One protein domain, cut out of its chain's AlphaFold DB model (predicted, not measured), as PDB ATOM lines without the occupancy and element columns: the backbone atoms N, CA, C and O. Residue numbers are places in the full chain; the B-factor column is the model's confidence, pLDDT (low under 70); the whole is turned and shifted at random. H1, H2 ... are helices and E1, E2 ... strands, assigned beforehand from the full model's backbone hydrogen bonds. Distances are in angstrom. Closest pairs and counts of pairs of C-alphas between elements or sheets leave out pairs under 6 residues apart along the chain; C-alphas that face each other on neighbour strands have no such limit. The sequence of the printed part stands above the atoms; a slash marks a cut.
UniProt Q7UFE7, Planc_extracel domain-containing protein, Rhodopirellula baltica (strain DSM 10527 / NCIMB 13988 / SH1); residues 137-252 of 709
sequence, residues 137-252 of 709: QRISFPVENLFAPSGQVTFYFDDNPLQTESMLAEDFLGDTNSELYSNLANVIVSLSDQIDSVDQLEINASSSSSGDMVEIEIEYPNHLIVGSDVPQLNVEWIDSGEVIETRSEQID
ATOM      1  N   GLN A 137       0.613  16.057-125.435       90.88
ATOM      2  CA  GLN A 137       0.409  15.253-124.238       90.88
ATOM      3  C   GLN A 137       1.523  14.224-124.093       90.88
ATOM      4  O   GLN A 137       2.148  13.791-125.062       90.88
ATOM      5  N   ARG A 138       1.789  13.814-122.857       91.50
ATOM      6  CA  ARG A 138       2.799  12.813-122.532       91.50
ATOM      7  C   ARG A 138       2.234  11.749-121.629       91.50
ATOM      8  O   ARG A 138       1.631  12.038-120.601       91.50
ATOM      9  N   ILE A 139       2.538  10.504-121.971       92.62
ATOM     10  CA  ILE A 139       2.241   9.348-121.135       92.62
ATOM     11  C   ILE A 139       3.536   8.621-120.811       92.62
ATOM     12  O   ILE A 139       4.290   8.229-121.696       92.62
ATOM     13  N   SER A 140       3.795   8.407-119.527       90.81
ATOM     14  CA  SER A 140       4.986   7.721-119.046       90.81
ATOM     15  C   SER A 140       4.666   6.371-118.420       90.81
ATOM     16  O   SER A 140       3.814   6.263-117.534       90.81
ATOM     17  N   PHE A 141       5.446   5.363-118.810       90.00
ATOM     18  CA  PHE A 141       5.380   3.998-118.297       90.00
ATOM     19  C   PHE A 141       6.694   3.578-117.623       90.00
ATOM     20  O   PHE A 141       7.771   3.895-118.135       90.00
ATOM     21  N   PRO A 142       6.644   2.811-116.522       88.75
ATOM     22  CA  PRO A 142       7.835   2.330-115.838       88.75
ATOM     23  C   PRO A 142       8.558   1.271-116.669       88.75
ATOM     24  O   PRO A 142       7.979   0.275-117.103       88.75
ATOM     25  N   VAL A 143       9.863   1.473-116.864       85.75
ATOM     26  CA  VAL A 143      10.716   0.634-117.722       85.75
ATOM     27  C   VAL A 143      10.691  -0.836-117.292       85.75
ATOM     28  O   VAL A 143      10.748  -1.731-118.135       85.75
ATOM     29  N   GLU A 144      10.584  -1.110-115.991       85.25
ATOM     30  CA  GLU A 144      10.565  -2.475-115.459       85.25
ATOM     31  C   GLU A 144       9.337  -3.284-115.903       85.25
ATOM     32  O   GLU A 144       9.471  -4.473-116.210       85.25
ATOM     33  N   ASN A 145       8.178  -2.636-116.039       86.12
ATOM     34  CA  ASN A 145       6.932  -3.270-116.472       86.12
ATOM     35  C   ASN A 145       6.874  -3.474-117.993       86.12
ATOM     36  O   ASN A 145       6.159  -4.354-118.467       86.12
ATOM     37  N   LEU A 146       7.678  -2.743-118.770       82.12
ATOM     38  CA  LEU A 146       7.739  -2.894-120.230       82.12
ATOM     39  C   LEU A 146       8.473  -4.169-120.682       82.12
ATOM     40  O   LEU A 146       8.287  -4.633-121.806       82.12
ATOM     41  N   PHE A 147       9.323  -4.762-119.836       79.69
ATOM     42  CA  PHE A 147      10.066  -5.980-120.199       79.69
ATOM     43  C   PHE A 147       9.260  -7.273-120.051       79.69
ATOM     44  O   PHE A 147       9.628  -8.290-120.649       79.69
ATOM     45  N   ALA A 148       8.208  -7.244-119.239       83.69
ATOM     46  CA  ALA A 148       7.302  -8.356-118.999       83.69
ATOM     47  C   ALA A 148       5.900  -7.797-118.709       83.69
ATOM     48  O   ALA A 148       5.467  -7.841-117.559       83.69
ATOM     49  N   PRO A 149       5.225  -7.231-119.724       87.06
ATOM     50  CA  PRO A 149       3.944  -6.587-119.505       87.06
ATOM     51  C   PRO A 149       2.881  -7.611-119.121       87.06
ATOM     52  O   PRO A 149       2.731  -8.657-119.753       87.06
ATOM     53  N   SER A 150       2.148  -7.298-118.063       91.31
ATOM     54  CA  SER A 150       1.033  -8.087-117.552       91.31
ATOM     55  C   SER A 150      -0.049  -7.170-117.006       91.31
ATOM     56  O   SER A 150       0.188  -5.994-116.737       91.31
ATOM     57  N   GLY A 151      -1.257  -7.708-116.865       93.69
ATOM     58  CA  GLY A 151      -2.403  -6.940-116.397       93.69
ATOM     59  C   GLY A 151      -3.147  -6.221-117.519       93.69
ATOM     60  O   GLY A 151      -3.075  -6.607-118.689       93.69
ATOM     61  N   GLN A 152      -3.906  -5.207-117.129       96.38
ATOM     62  CA  GLN A 152      -4.795  -4.439-117.989       96.38
ATOM     63  C   GLN A 152      -4.399  -2.966-117.951       96.38
ATOM     64  O   GLN A 152      -4.069  -2.444-116.885       96.38
ATOM     65  N   VAL A 153      -4.442  -2.329-119.116       96.31
ATOM     66  CA  VAL A 153      -4.280  -0.886-119.273       96.31
ATOM     67  C   VAL A 153      -5.624  -0.316-119.706       96.31
ATOM     68  O   VAL A 153      -6.277  -0.875-120.593       96.31
ATOM     69  N   THR A 154      -6.037   0.765-119.057       96.75
ATOM     70  CA  THR A 154      -7.297   1.462-119.293       96.75
ATOM     71  C   THR A 154      -7.015   2.930-119.567       96.75
ATOM     72  O   THR A 154      -6.294   3.569-118.805       96.75
ATOM     73  N   PHE A 155      -7.594   3.452-120.642       97.50
ATOM     74  CA  PHE A 155      -7.472   4.841-121.070       97.50
ATOM     75  C   PHE A 155      -8.812   5.557-120.967       97.50
ATOM     76  O   PHE A 155      -9.855   4.936-121.194       97.50
ATOM     77  N   TYR A 156      -8.771   6.846-120.647       95.75
ATOM     78  CA  TYR A 156      -9.927   7.742-120.626       95.75
ATOM     79  C   TYR A 156      -9.472   9.198-120.726       95.75
ATOM     80  O   TYR A 156      -8.353   9.524-120.328       95.75
ATOM     81  N   PHE A 157     -10.343  10.065-121.230       93.75
ATOM     82  CA  PHE A 157     -10.144  11.512-121.186       93.75
ATOM     83  C   PHE A 157     -10.723  12.105-119.893       93.75
ATOM     84  O   PHE A 157     -11.683  11.566-119.333       93.75
ATOM     85  N   ASP A 158     -10.120  13.184-119.386       90.75
ATOM     86  CA  ASP A 158     -10.514  13.801-118.108       90.75
ATOM     87  C   ASP A 158     -11.917  14.429-118.111       90.75
ATOM     88  O   ASP A 158     -12.572  14.490-117.066       90.75
ATOM     89  N   ASP A 159     -12.401  14.864-119.270       87.31
ATOM     90  CA  ASP A 159     -13.741  15.427-119.457       87.31
ATOM     91  C   ASP A 159     -14.847  14.354-119.407       87.31
ATOM     92  O   ASP A 159     -15.962  14.621-118.948       87.31
ATOM     93  N   ASN A 160     -14.530  13.114-119.794       89.44
ATOM     94  CA  ASN A 160     -15.447  11.978-119.769       89.44
ATOM     95  C   ASN A 160     -14.799  10.692-119.210       89.44
ATOM     96  O   ASN A 160     -14.662   9.686-119.915       89.44
ATOM     97  N   PRO A 161     -14.501  10.637-117.896       90.38
ATOM     98  CA  PRO A 161     -13.806   9.504-117.276       90.38
ATOM     99  C   PRO A 161     -14.644   8.213-117.214       90.38
ATOM    100  O   PRO A 161     -14.167   7.173-116.760       90.38
ATOM    101  N   LEU A 162     -15.923   8.265-117.610       91.38
ATOM    102  CA  LEU A 162     -16.804   7.095-117.679       91.38
ATOM    103  C   LEU A 162     -16.691   6.352-119.014       91.38
ATOM    104  O   LEU A 162     -17.042   5.170-119.073       91.38
ATOM    105  N   GLN A 163     -16.230   7.027-120.067       93.44
ATOM    106  CA  GLN A 163     -15.921   6.408-121.345       93.44
ATOM    107  C   GLN A 163     -14.470   5.943-121.313       93.44
ATOM    108  O   GLN A 163     -13.542   6.734-121.193       93.44
ATOM    109  N   THR A 164     -14.282   4.628-121.374       96.31
ATOM    110  CA  THR A 164     -12.965   4.023-121.198       96.31
ATOM    111  C   THR A 164     -12.691   3.003-122.282       96.31
ATOM    112  O   THR A 164     -13.565   2.186-122.581       96.31
ATOM    113  N   GLU A 165     -11.448   2.941-122.733       97.06
ATOM    114  CA  GLU A 165     -10.949   1.854-123.569       97.06
ATOM    115  C   GLU A 165      -9.947   1.025-122.786       97.06
ATOM    116  O   GLU A 165      -9.050   1.552-122.134       97.06
ATOM    117  N   SER A 166     -10.137  -0.292-122.780       96.19
ATOM    118  CA  SER A 166      -9.355  -1.195-121.937       96.19
ATOM    119  C   SER A 166      -8.859  -2.397-122.714       96.19
ATOM    120  O   SER A 166      -9.634  -3.090-123.372       96.19
ATOM    121  N   MET A 167      -7.582  -2.725-122.546       96.00
ATOM    122  CA  MET A 167      -6.957  -3.863-123.217       96.00
ATOM    123  C   MET A 167      -5.844  -4.480-122.367       96.00
ATOM    124  O   MET A 167      -5.424  -3.914-121.357       96.00
ATOM    125  N   LEU A 168      -5.390  -5.681-122.727       95.88
ATOM    126  CA  LEU A 168      -4.266  -6.301-122.025       95.88
ATOM    127  C   LEU A 168      -2.994  -5.484-122.269       95.88
ATOM    128  O   LEU A 168      -2.765  -5.019-123.382       95.88
ATOM    129  N   ALA A 169      -2.147  -5.347-121.247       93.19
ATOM    130  CA  ALA A 169      -0.900  -4.586-121.364       93.19
ATOM    131  C   ALA A 169       0.017  -5.132-122.476       93.19
ATOM    132  O   ALA A 169       0.688  -4.366-123.161       93.19
ATOM    133  N   GLU A 170       0.019  -6.455-122.680       93.44
ATOM    134  CA  GLU A 170       0.752  -7.102-123.774       93.44
ATOM    135  C   GLU A 170       0.200  -6.730-125.159       93.44
ATOM    136  O   GLU A 170       0.980  -6.474-126.074       93.44
ATOM    137  N   ASP A 171      -1.124  -6.631-125.292       93.50
ATOM    138  CA  ASP A 171      -1.786  -6.285-126.550       93.50
ATOM    139  C   ASP A 171      -1.608  -4.797-126.873       93.50
ATOM    140  O   ASP A 171      -1.370  -4.451-128.026       93.50
ATOM    141  N   PHE A 172      -1.686  -3.927-125.858       93.50
ATOM    142  CA  PHE A 172      -1.461  -2.487-126.003       93.50
ATOM    143  C   PHE A 172      -0.042  -2.181-126.484       93.50
ATOM    144  O   PHE A 172       0.138  -1.477-127.477       93.50
ATOM    145  N   LEU A 173       0.969  -2.716-125.791       90.12
ATOM    146  CA  LEU A 173       2.367  -2.425-126.102       90.12
ATOM    147  C   LEU A 173       2.813  -3.033-127.438       90.12
ATOM    148  O   LEU A 173       3.686  -2.470-128.097       90.12
ATOM    149  N   GLY A 174       2.222  -4.164-127.832       88.12
ATOM    150  CA  GLY A 174       2.588  -4.879-129.051       88.12
ATOM    151  C   GLY A 174       4.036  -5.387-129.055       88.12
ATOM    152  O   GLY A 174       4.759  -5.357-128.055       88.12
ATOM    153  N   ASP A 175       4.480  -5.867-130.216       85.25
ATOM    154  CA  ASP A 175       5.839  -6.366-130.441       85.25
ATOM    155  C   ASP A 175       6.784  -5.274-130.982       85.25
ATOM    156  O   ASP A 175       8.014  -5.442-130.968       85.25
ATOM    157  N   THR A 176       6.235  -4.159-131.480       85.94
ATOM    158  CA  THR A 176       6.988  -3.054-132.092       85.94
ATOM    159  C   THR A 176       6.465  -1.679-131.676       85.94
ATOM    160  O   THR A 176       5.278  -1.511-131.421       85.94
ATOM    161  N   ASN A 177       7.326  -0.654-131.725       83.81
ATOM    162  CA  ASN A 177       6.899   0.735-131.504       83.81
ATOM    163  C   ASN A 177       5.774   1.158-132.464       83.81
ATOM    164  O   ASN A 177       4.884   1.890-132.070       83.81
ATOM    165  N   SER A 178       5.784   0.668-133.708       87.38
ATOM    166  CA  SER A 178       4.730   0.973-134.682       87.38
ATOM    167  C   SER A 178       3.366   0.430-134.256       87.38
ATOM    168  O   SER A 178       2.353   1.068-134.526       87.38
ATOM    169  N   GLU A 179       3.332  -0.744-133.622       89.12
ATOM    170  CA  GLU A 179       2.099  -1.330-133.089       89.12
ATOM    171  C   GLU A 179       1.632  -0.561-131.858       89.12
ATOM    172  O   GLU A 179       0.471  -0.178-131.824       89.12
ATOM    173  N   LEU A 180       2.537  -0.233-130.927       90.69
ATOM    174  CA  LEU A 180       2.242   0.653-129.795       90.69
ATOM    175  C   LEU A 180       1.600   1.970-130.256       90.69
ATOM    176  O   LEU A 180       0.542   2.344-129.758       90.69
ATOM    177  N   TYR A 181       2.214   2.652-131.227       91.94
ATOM    178  CA  TYR A 181       1.704   3.924-131.745       91.94
ATOM    179  C   TYR A 181       0.337   3.747-132.402       91.94
ATOM    180  O   TYR A 181      -0.574   4.523-132.141       91.94
ATOM    181  N   SER A 182       0.163   2.687-133.194       92.81
ATOM    182  CA  SER A 182      -1.121   2.399-133.840       92.81
ATOM    183  C   SER A 182      -2.211   2.081-132.815       92.81
ATOM    184  O   SER A 182      -3.341   2.536-132.952       92.81
ATOM    185  N   ASN A 183      -1.891   1.305-131.780       94.06
ATOM    186  CA  ASN A 183      -2.830   0.951-130.721       94.06
ATOM    187  C   ASN A 183      -3.259   2.191-129.934       94.06
ATOM    188  O   ASN A 183      -4.453   2.381-129.723       94.06
ATOM    189  N   LEU A 184      -2.309   3.051-129.558       95.00
ATOM    190  CA  LEU A 184      -2.597   4.298-128.856       95.00
ATOM    191  C   LEU A 184      -3.418   5.268-129.717       95.00
ATOM    192  O   LEU A 184      -4.408   5.808-129.235       95.00
ATOM    193  N   ALA A 185      -3.076   5.430-130.999       93.06
ATOM    194  CA  ALA A 185      -3.850   6.258-131.923       93.06
ATOM    195  C   ALA A 185      -5.300   5.759-132.060       93.06
ATOM    196  O   ALA A 185      -6.234   6.550-131.994       93.06
ATOM    197  N   ASN A 186      -5.505   4.443-132.182       94.44
ATOM    198  CA  ASN A 186      -6.851   3.866-132.243       94.44
ATOM    199  C   ASN A 186      -7.643   4.089-130.947       94.44
ATOM    200  O   ASN A 186      -8.840   4.355-131.017       94.44
ATOM    201  N   VAL A 187      -6.989   3.995-129.783       95.50
ATOM    202  CA  VAL A 187      -7.605   4.311-128.485       95.50
ATOM    203  C   VAL A 187      -8.069   5.767-128.458       95.50
ATOM    204  O   VAL A 187      -9.229   6.020-128.140       95.50
ATOM    205  N   ILE A 188      -7.207   6.708-128.853       92.69
ATOM    206  CA  ILE A 188      -7.537   8.140-128.905       92.69
ATOM    207  C   ILE A 188      -8.746   8.387-129.811       92.69
ATOM    208  O   ILE A 188      -9.722   8.975-129.358       92.69
ATOM    209  N   VAL A 189      -8.726   7.868-131.042       90.81
ATOM    210  CA  VAL A 189      -9.823   8.030-132.018       90.81
ATOM    211  C   VAL A 189     -11.143   7.429-131.518       90.81
ATOM    212  O   VAL A 189     -12.217   7.922-131.831       90.81
ATOM    213  N   SER A 190     -11.099   6.346-130.738       91.81
ATOM    214  CA  SER A 190     -12.320   5.742-130.183       91.81
ATOM    215  C   SER A 190     -12.894   6.472-128.964       91.81
ATOM    216  O   SER A 190     -14.069   6.285-128.636       91.81
ATOM    217  N   LEU A 191     -12.071   7.262-128.273       91.25
ATOM    218  CA  LEU A 191     -12.454   8.004-127.073       91.25
ATOM    219  C   LEU A 191     -12.790   9.470-127.363       91.25
ATOM    220  O   LEU A 191     -13.568  10.051-126.617       91.25
ATOM    221  N   SER A 192     -12.188  10.056-128.398       84.38
ATOM    222  CA  SER A 192     -12.314  11.475-128.729       84.38
ATOM    223  C   SER A 192     -13.460  11.729-129.705       84.38
ATOM    224  O   SER A 192     -13.587  11.035-130.710       84.38
ATOM    225  N   ASP A 193     -14.228  12.789-129.454       78.75
ATOM    226  CA  ASP A 193     -15.173  13.349-130.429       78.75
ATOM    227  C   ASP A 193     -14.508  14.384-131.363       78.75
ATOM    228  O   ASP A 193     -15.090  14.766-132.377       78.75
ATOM    229  N   GLN A 194     -13.293  14.840-131.028       75.25
ATOM    230  CA  GLN A 194     -12.529  15.833-131.797       75.25
ATOM    231  C   GLN A 194     -11.581  15.187-132.818       75.25
ATOM    232  O   GLN A 194     -11.251  15.811-133.823       75.25
ATOM    233  N   ILE A 195     -11.146  13.944-132.571       81.19
ATOM    234  CA  ILE A 195     -10.177  13.218-133.401       81.19
ATOM    235  C   ILE A 195     -10.848  11.984-134.011       81.19
ATOM    236  O   ILE A 195     -11.111  11.006-133.313       81.19
ATOM    237  N   ASP A 196     -11.092  12.001-135.321       81.12
ATOM    238  CA  ASP A 196     -11.842  10.956-136.034       81.12
ATOM    239  C   ASP A 196     -10.966  10.034-136.904       81.12
ATOM    240  O   ASP A 196     -11.440   9.012-137.416       81.12
ATOM    241  N   SER A 197      -9.674  10.346-137.047       82.62
ATOM    242  CA  SER A 197      -8.724   9.561-137.840       82.62
ATOM    243  C   SER A 197      -7.359   9.440-137.167       82.62
ATOM    244  O   SER A 197      -6.866  10.366-136.544       82.62
ATOM    245  N   VAL A 198      -6.680   8.306-137.348       83.94
ATOM    246  CA  VAL A 198      -5.307   8.116-136.838       83.94
ATOM    247  C   VAL A 198      -4.275   8.986-137.560       83.94
ATOM    248  O   VAL A 198      -3.218   9.255-137.001       83.94
ATOM    249  N   ASP A 199      -4.580   9.442-138.780       80.38
ATOM    250  CA  ASP A 199      -3.708  10.336-139.558       80.38
ATOM    251  C   ASP A 199      -3.643  11.754-138.952       80.38
ATOM    252  O   ASP A 199      -2.811  12.567-139.349       80.38
ATOM    253  N   GLN A 200      -4.519  12.039-137.983       75.00
ATOM    254  CA  GLN A 200      -4.605  13.296-137.246       75.00
ATOM    255  C   GLN A 200      -3.685  13.351-136.024       75.00
ATOM    256  O   GLN A 200      -3.753  14.310-135.265       75.00
ATOM    257  N   LEU A 201      -2.858  12.328-135.804       84.88
ATOM    258  CA  LEU A 201      -2.007  12.196-134.627       84.88
ATOM    259  C   LEU A 201      -0.573  11.894-135.043       84.88
ATOM    260  O   LEU A 201      -0.325  11.069-135.925       84.88
ATOM    261  N   GLU A 202       0.383  12.490-134.341       85.00
ATOM    262  CA  GLU A 202       1.783  12.084-134.408       85.00
ATOM    263  C   GLU A 202       2.224  11.575-133.031       85.00
ATOM    264  O   GLU A 202       2.018  12.224-132.013       85.00
ATOM    265  N   ILE A 203       2.768  10.355-132.978       87.62
ATOM    266  CA  ILE A 203       3.101   9.682-131.716       87.62
ATOM    267  C   ILE A 203       4.559   9.249-131.747       87.62
ATOM    268  O   ILE A 203       4.983   8.480-132.615       87.62
ATOM    269  N   ASN A 204       5.315   9.696-130.747       84.06
ATOM    270  CA  ASN A 204       6.752   9.494-130.652       84.06
ATOM    271  C   ASN A 204       7.135   8.997-129.250       84.06
ATOM    272  O   ASN A 204       6.922   9.676-128.254       84.06
ATOM    273  N   ALA A 205       7.759   7.819-129.141       78.69
ATOM    274  CA  ALA A 205       8.305   7.343-127.867       78.69
ATOM    275  C   ALA A 205       9.782   7.715-127.693       78.69
ATOM    276  O   ALA A 205      10.619   7.475-128.571       78.69
ATOM    277  N   SER A 206      10.121   8.209-126.504       73.25
ATOM    278  CA  SER A 206      11.483   8.498-126.073       73.25
ATOM    279  C   SER A 206      11.746   7.940-124.665       73.25
ATOM    280  O   SER A 206      10.841   7.636-123.892       73.25
ATOM    281  N   SER A 207      13.013   7.724-124.309       62.25
ATOM    282  CA  SER A 207      13.366   7.355-122.931       62.25
ATOM    283  C   SER A 207      13.581   8.617-122.103       62.25
ATOM    284  O   SER A 207      14.387   9.460-122.507       62.25
ATOM    285  N   SER A 208      12.961   8.707-120.924       62.66
ATOM    286  CA  SER A 208      13.186   9.840-120.019       62.66
ATOM    287  C   SER A 208      14.663   9.957-119.613       62.66
ATOM    288  O   SER A 208      15.397   8.968-119.530       62.66
ATOM    289  N   SER A 209      15.105  11.175-119.291       55.28
ATOM    290  CA  SER A 209      16.487  11.462-118.869       55.28
ATOM    291  C   SER A 209      16.912  10.735-117.582       55.28
ATOM    292  O   SER A 209      18.106  10.527-117.356       55.28
ATOM    293  N   SER A 210      15.941  10.323-116.757       61.38
ATOM    294  CA  SER A 210      16.152   9.524-115.542       61.38
ATOM    295  C   SER A 210      16.433   8.044-115.828       61.38
ATOM    296  O   SER A 210      17.093   7.388-115.027       61.38
ATOM    297  N   GLY A 211      15.981   7.532-116.979       64.88
ATOM    298  CA  GLY A 211      16.110   6.132-117.385       64.88
ATOM    299  C   GLY A 211      15.118   5.159-116.735       64.88
ATOM    300  O   GLY A 211      15.129   3.989-117.111       64.88
ATOM    301  N   ASP A 212      14.268   5.620-115.810       81.50
ATOM    302  CA  ASP A 212      13.332   4.765-115.061       81.50
ATOM    303  C   ASP A 212      11.941   4.672-115.724       81.50
ATOM    304  O   ASP A 212      11.230   3.683-115.539       81.50
ATOM    305  N   MET A 213      11.583   5.660-116.553       83.88
ATOM    306  CA  MET A 213      10.327   5.708-117.314       83.88
ATOM    307  C   MET A 213      10.591   5.844-118.822       83.88
ATOM    308  O   MET A 213      11.526   6.546-119.232       83.88
ATOM    309  N   VAL A 214       9.753   5.211-119.642       84.62
ATOM    310  CA  VAL A 214       9.609   5.500-121.077       84.62
ATOM    311  C   VAL A 214       8.466   6.482-121.240       84.62
ATOM    312  O   VAL A 214       7.386   6.243-120.710       84.62
ATOM    313  N   GLU A 215       8.721   7.560-121.964       89.00
ATOM    314  CA  GLU A 215       7.766   8.621-122.251       89.00
ATOM    315  C   GLU A 215       7.262   8.458-123.685       89.00
ATOM    316  O   GLU A 215       8.040   8.220-124.612       89.00
ATOM    317  N   ILE A 216       5.955   8.556-123.865       89.62
ATOM    318  CA  ILE A 216       5.291   8.607-125.157       89.62
ATOM    319  C   ILE A 216       4.737  10.015-125.297       89.62
ATOM    320  O   ILE A 216       3.876  10.410-124.517       89.62
ATOM    321  N   GLU A 217       5.259  10.756-126.264       90.31
ATOM    322  CA  GLU A 217       4.755  12.056-126.687       90.31
ATOM    323  C   GLU A 217       3.651  11.831-127.726       90.31
ATOM    324  O   GLU A 217       3.825  11.056-128.673       90.31
ATOM    325  N   ILE A 218       2.506  12.465-127.498       90.12
ATOM    326  CA  ILE A 218       1.339  12.488-128.373       90.12
ATOM    327  C   ILE A 218       1.190  13.929-128.829       90.12
ATOM    328  O   ILE A 218       1.072  14.842-128.013       90.12
ATOM    329  N   GLU A 219       1.211  14.121-130.132       86.19
ATOM    330  CA  GLU A 219       1.124  15.419-130.772       86.19
ATOM    331  C   GLU A 219      -0.168  15.447-131.567       86.19
ATOM    332  O   GLU A 219      -0.452  14.535-132.352       86.19
ATOM    333  N   TYR A 220      -0.934  16.511-131.366       82.50
ATOM    334  CA  TYR A 220      -2.174  16.757-132.077       82.50
ATOM    335  C   TYR A 220      -1.899  17.812-133.148       82.50
ATOM    336  O   TYR A 220      -2.005  19.002-132.865       82.50
ATOM    337  N   PRO A 221      -1.428  17.424-134.348       70.25
ATOM    338  CA  PRO A 221      -0.976  18.353-135.363       70.25
ATOM    339  C   PRO A 221      -1.987  19.457-135.670       70.25
ATOM    340  O   PRO A 221      -3.193  19.270-135.775       70.25
ATOM    341  N   ASN A 222      -1.392  20.614-135.894       61.41
ATOM    342  CA  ASN A 222      -1.976  21.918-136.130       61.41
ATOM    343  C   ASN A 222      -3.356  22.032-136.752       61.41
ATOM    344  O   ASN A 222      -4.200  22.716-136.190       61.41
ATOM    345  N   HIS A 223      -3.570  21.410-137.906       57.91
ATOM    346  CA  HIS A 223      -4.679  21.752-138.797       57.91
ATOM    347  C   HIS A 223      -6.054  21.257-138.325       57.91
ATOM    348  O   HIS A 223      -7.036  21.292-139.061       57.91
ATOM    349  N   LEU A 224      -6.105  20.703-137.115       55.25
ATOM    350  CA  LEU A 224      -7.208  19.875-136.642       55.25
ATOM    351  C   LEU A 224      -7.841  20.421-135.366       55.25
ATOM    352  O   LEU A 224      -9.012  20.156-135.119       55.25
ATOM    353  N   ILE A 225      -7.091  21.193-134.572       64.19
ATOM    354  CA  ILE A 225      -7.498  21.640-133.231       64.19
ATOM    355  C   ILE A 225      -6.970  23.044-132.898       64.19
ATOM    356  O   ILE A 225      -6.569  23.323-131.771       64.19
ATOM    357  N   VAL A 226      -6.928  23.948-133.877       56.56
ATOM    358  CA  VAL A 226      -6.364  25.291-133.676       56.56
ATOM    359  C   VAL A 226      -7.055  26.017-132.519       56.56
ATOM    360  O   VAL A 226      -8.223  26.384-132.615       56.56
ATOM    361  N   GLY A 227      -6.326  26.234-131.421       54.22
ATOM    362  CA  GLY A 227      -6.871  26.878-130.222       54.22
ATOM    363  C   GLY A 227      -7.937  26.060-129.478       54.22
ATOM    364  O   GLY A 227      -8.621  26.625-128.628       54.22
ATOM    365  N   SER A 228      -8.080  24.769-129.791       62.09
ATOM    366  CA  SER A 228      -8.921  23.820-129.061       62.09
ATOM    367  C   SER A 228      -8.055  23.015-128.098       62.09
ATOM    368  O   SER A 228      -7.042  22.449-128.500       62.09
ATOM    369  N   ASP A 229      -8.471  22.975-126.837       71.06
ATOM    370  CA  ASP A 229      -7.854  22.176-125.780       71.06
ATOM    371  C   ASP A 229      -8.425  20.751-125.856       71.06
ATOM    372  O   ASP A 229      -9.624  20.531-125.655       71.06
ATOM    373  N   VAL A 230      -7.591  19.792-126.250       78.69
ATOM    374  CA  VAL A 230      -7.892  18.362-126.213       78.69
ATOM    375  C   VAL A 230      -7.782  17.912-124.759       78.69
ATOM    376  O   VAL A 230      -6.719  18.020-124.162       78.69
ATOM    377  N   PRO A 231      -8.833  17.327-124.170       85.88
ATOM    378  CA  PRO A 231      -8.773  16.853-122.792       85.88
ATOM    379  C   PRO A 231      -7.559  15.944-122.532       85.88
ATOM    380  O   PRO A 231      -7.176  15.142-123.389       85.88
ATOM    381  N   GLN A 232      -6.970  16.005-121.333       90.81
ATOM    382  CA  GLN A 232      -5.832  15.150-120.992       90.81
ATOM    383  C   GLN A 232      -6.206  13.659-121.061       90.81
ATOM    384  O   GLN A 232      -7.154  13.189-120.420       90.81
ATOM    385  N   LEU A 233      -5.409  12.888-121.802       94.06
ATOM    386  CA  LEU A 233      -5.497  11.437-121.873       94.06
ATOM    387  C   LEU A 233      -4.837  10.807-120.646       94.06
ATOM    388  O   LEU A 233      -3.617  10.843-120.447       94.06
ATOM    389  N   ASN A 234      -5.652  10.147-119.840       95.19
ATOM    390  CA  ASN A 234      -5.210   9.444-118.653       95.19
ATOM    391  C   ASN A 234      -5.082   7.951-118.910       95.19
ATOM    392  O   ASN A 234      -5.818   7.357-119.699       95.19
ATOM    393  N   VAL A 235      -4.128   7.340-118.211       95.81
ATOM    394  CA  VAL A 235      -3.887   5.902-118.269       95.81
ATOM    395  C   VAL A 235      -3.825   5.303-116.870       95.81
ATOM    396  O   VAL A 235      -3.076   5.757-116.004       95.81
ATOM    397  N   GLU A 236      -4.576   4.229-116.662       95.00
ATOM    398  CA  GLU A 236      -4.505   3.389-115.475       95.00
ATOM    399  C   GLU A 236      -3.981   2.004-115.865       95.00
ATOM    400  O   GLU A 236      -4.540   1.336-116.735       95.00
ATOM    401  N   TRP A 237      -2.907   1.551-115.217       95.44
ATOM    402  CA  TRP A 237      -2.375   0.204-115.406       95.44
ATOM    403  C   TRP A 237      -2.538  -0.603-114.122       95.44
ATOM    404  O   TRP A 237      -1.945  -0.292-113.091       95.44
ATOM    405  N   ILE A 238      -3.327  -1.676-114.189       94.88
ATOM    406  CA  ILE A 238      -3.537  -2.611-113.084       94.88
ATOM    407  C   ILE A 238      -2.939  -3.973-113.434       94.88
ATOM    408  O   ILE A 238      -3.384  -4.635-114.373       94.88
ATOM    409  N   ASP A 239      -1.995  -4.450-112.622       92.50
ATOM    410  CA  ASP A 239      -1.476  -5.816-112.698       92.50
ATOM    411  C   ASP A 239      -1.764  -6.572-111.402       92.50
ATOM    412  O   ASP A 239      -1.393  -6.161-110.307       92.50
ATOM    413  N   SER A 240      -2.452  -7.711-111.516       89.56
ATOM    414  CA  SER A 240      -2.734  -8.601-110.383       89.56
ATOM    415  C   SER A 240      -3.440  -7.914-109.194       89.56
ATOM    416  O   SER A 240      -3.368  -8.389-108.060       89.56
ATOM    417  N   GLY A 241      -4.177  -6.830-109.469       86.38
ATOM    418  CA  GLY A 241      -4.891  -6.016-108.482       86.38
ATOM    419  C   GLY A 241      -4.047  -4.920-107.818       86.38
ATOM    420  O   GLY A 241      -4.550  -4.256-106.913       86.38
ATOM    421  N   GLU A 242      -2.797  -4.739-108.240       91.31
ATOM    422  CA  GLU A 242      -1.920  -3.633-107.855       91.31
ATOM    423  C   GLU A 242      -1.879  -2.589-108.978       91.31
ATOM    424  O   GLU A 242      -1.837  -2.939-110.158       91.31
ATOM    425  N   VAL A 243      -1.927  -1.308-108.609       91.38
ATOM    426  CA  VAL A 243      -1.816  -0.193-109.557       91.38
ATOM    427  C   VAL A 243      -0.338   0.043-109.841       91.38
ATOM    428  O   VAL A 243       0.442   0.282-108.918       91.38
ATOM    429  N   ILE A 244       0.036  -0.037-111.112       92.44
ATOM    430  CA  ILE A 244       1.364   0.307-111.607       92.44
ATOM    431  C   ILE A 244       1.426   1.825-111.800       92.44
ATOM    432  O   ILE A 244       0.494   2.424-112.330       92.44
ATOM    433  N   GLU A 245       2.516   2.457-111.356       90.12
ATOM    434  CA  GLU A 245       2.682   3.910-111.460       90.12
ATOM    435  C   GLU A 245       2.863   4.328-112.925       90.12
ATOM    436  O   GLU A 245       3.929   4.142-113.507       90.12
ATOM    437  N   THR A 246       1.827   4.921-113.506       91.88
ATOM    438  CA  THR A 246       1.858   5.646-114.779       91.88
ATOM    439  C   THR A 246       1.803   7.150-114.521       91.88
ATOM    440  O   THR A 246       1.432   7.596-113.431       91.88
ATOM    441  N   ARG A 247       2.199   7.957-115.509       90.69
ATOM    442  CA  ARG A 247       2.016   9.415-115.451       90.69
ATOM    443  C   ARG A 247       1.434   9.909-116.759       90.69
ATOM    444  O   ARG A 247       1.927   9.505-117.805       90.69
ATOM    445  N   SER A 248       0.455  10.793-116.659       92.50
ATOM    446  CA  SER A 248      -0.046  11.594-117.766       92.50
ATOM    447  C   SER A 248       0.271  13.055-117.473       92.50
ATOM    448  O   SER A 248       0.170  13.490-116.324       92.50
ATOM    449  N   GLU A 249       0.725  13.772-118.488       90.44
ATOM    450  CA  GLU A 249       1.024  15.198-118.434       90.44
ATOM    451  C   GLU A 249       0.483  15.840-119.708       90.44
ATOM    452  O   GLU A 249       0.795  15.392-120.811       90.44
ATOM    453  N   GLN A 250      -0.317  16.883-119.540       88.44
ATOM    454  CA  GLN A 250      -0.709  17.788-120.605       88.44
ATOM    455  C   GLN A 250       0.259  18.973-120.636       88.44
ATOM    456  O   GLN A 250       0.680  19.472-119.587       88.44
ATOM    457  N   ILE A 251       0.659  19.395-121.833       84.31
ATOM    458  CA  ILE A 251       1.432  20.617-122.034       84.31
ATOM    459  C   ILE A 251       0.525  21.606-122.751       84.31
ATOM    460  O   ILE A 251       0.454  21.615-123.982       84.31
ATOM    461  N   ASP A 252      -0.137  22.440-121.955       73.88
ATOM    462  CA  ASP A 252      -1.102  23.418-122.440       73.88
ATOM    463  C   ASP A 252      -0.464  24.372-123.451       73.88
ATOM    464  O   ASP A 252       0.700  24.783-123.326       73.88
TER     465      ASP A 252
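Overview. This is residues 137 to 252 of the 709 residues of the protein "Planc_extracel domain-containing protein" of Rhodopirellula baltica (strain DSM 10527 / NCIMB 13988 / SH1) (UniProt Q7UFE7). Two small antiparallel sheets meet along one side, near E8 and E6, and open away from each other like a trough, with the long helix H3 lying across the open side so that it packs on both sheets. The short helix H2 packs on one sheet beside the first turns of H3, and a long loop, residues 220 to 232, leads from one sheet to the other. The printed part has 116 residues with three named helices and eight named strands, in the order E1 H1 E2 E3 H2 H3 E4 E5 E6 E7 E8; the sheets run E4 E5 E1 E8 and E3 E2 E6 E7, and the class is mixed, helices and strands. The whole is compact, with a radius of gyration of the C-alphas of 13.7 A, rounded, with spans of 39 by 32 by 24 A.

Arrangement. In the first sheet E4, residues 202 to 207, and E8, residues 247 to 251, are the edge strands, and E5, residues 213 to 219, and E1, residues 137 to 142, are inner strands. This sheet is strongly twisted, its C-alphas lying up to 4.7 A off the best plane. E4 and E5 form a hairpin, with N 204 and O 217 within hydrogen-bond range at 2.9 A. E5 and E1 are antiparallel at 160 degrees, with N 216 and O 139 at 2.8 A. E1 and E8 are antiparallel at 159 degrees, with N 138 and O 249 at 2.8 A. In the second sheet E3, residues 165 to 168, and E2, residues 152 to 157, form a hairpin, with N 155 and O 165 at 2.8 A. E2 and E6, residues 233 to 239, are antiparallel at 161 degrees, with N 154 and O 236 at 2.8 A. E6 and E7, residues 242 to 244, form a hairpin, with N 244 and O 237 at 2.8 A. E7 runs on into E8 across a break of 2 residues, at 37 degrees, and the closest C-alphas of E6 and E8, those of Asn 234 and Ser 248, are 5.7 A apart. H3, residues 177 to 191, makes two layers with each sheet, a helix on one face of it. Its height over the first sheet is 9.4 A, and its closest C-alphas to E4 are those of Tyr 181 and Ile 203, 5.9 A. Its height over the second sheet is 10.2 A; it lies over E2, slantwise to the strands at 40 degrees on the local plane. H2, residues 169 to 173, is on the same face of the second sheet and touches residues 179 to 184 of H3, with the C-alphas of Leu 173 and Leu 180 closest at 4.8 A. H1, residues 143 to 146, only grazes the first sheet. E2 and E4 are apart. Every O i to N i+4 pair is within hydrogen-bond range in H2 and H3; H1 is too short for such a pair.

Along the chain. E1 begins at C-alpha 137, (0.409, 15.253, -124.238), and is 17.1 A long. H3 runs 21.1 A from C-alpha 177 at (6.899, 0.735, -131.504) to C-alpha 191 at (-12.454, 8.004, -127.073). E6 is 20.0 A long, E5 19.0 A, E2 17.1 A, E4 17.0 A and E3 10.7 A. E8, 13.0 A long, ends at C-alpha 251, (1.432, 20.617, -122.034). H1, H2 and E7 are short.

Size, cuts and confidence. The two C-alphas farthest apart, those of His 223 and Ser 240, are 41.6 A apart. The printed part has no cut. The link from E5 to E6 is long, with 13 residues. Mean pLDDT of the printed part is 85.7; residues 207 to 211 and 222 to 228 are under 70.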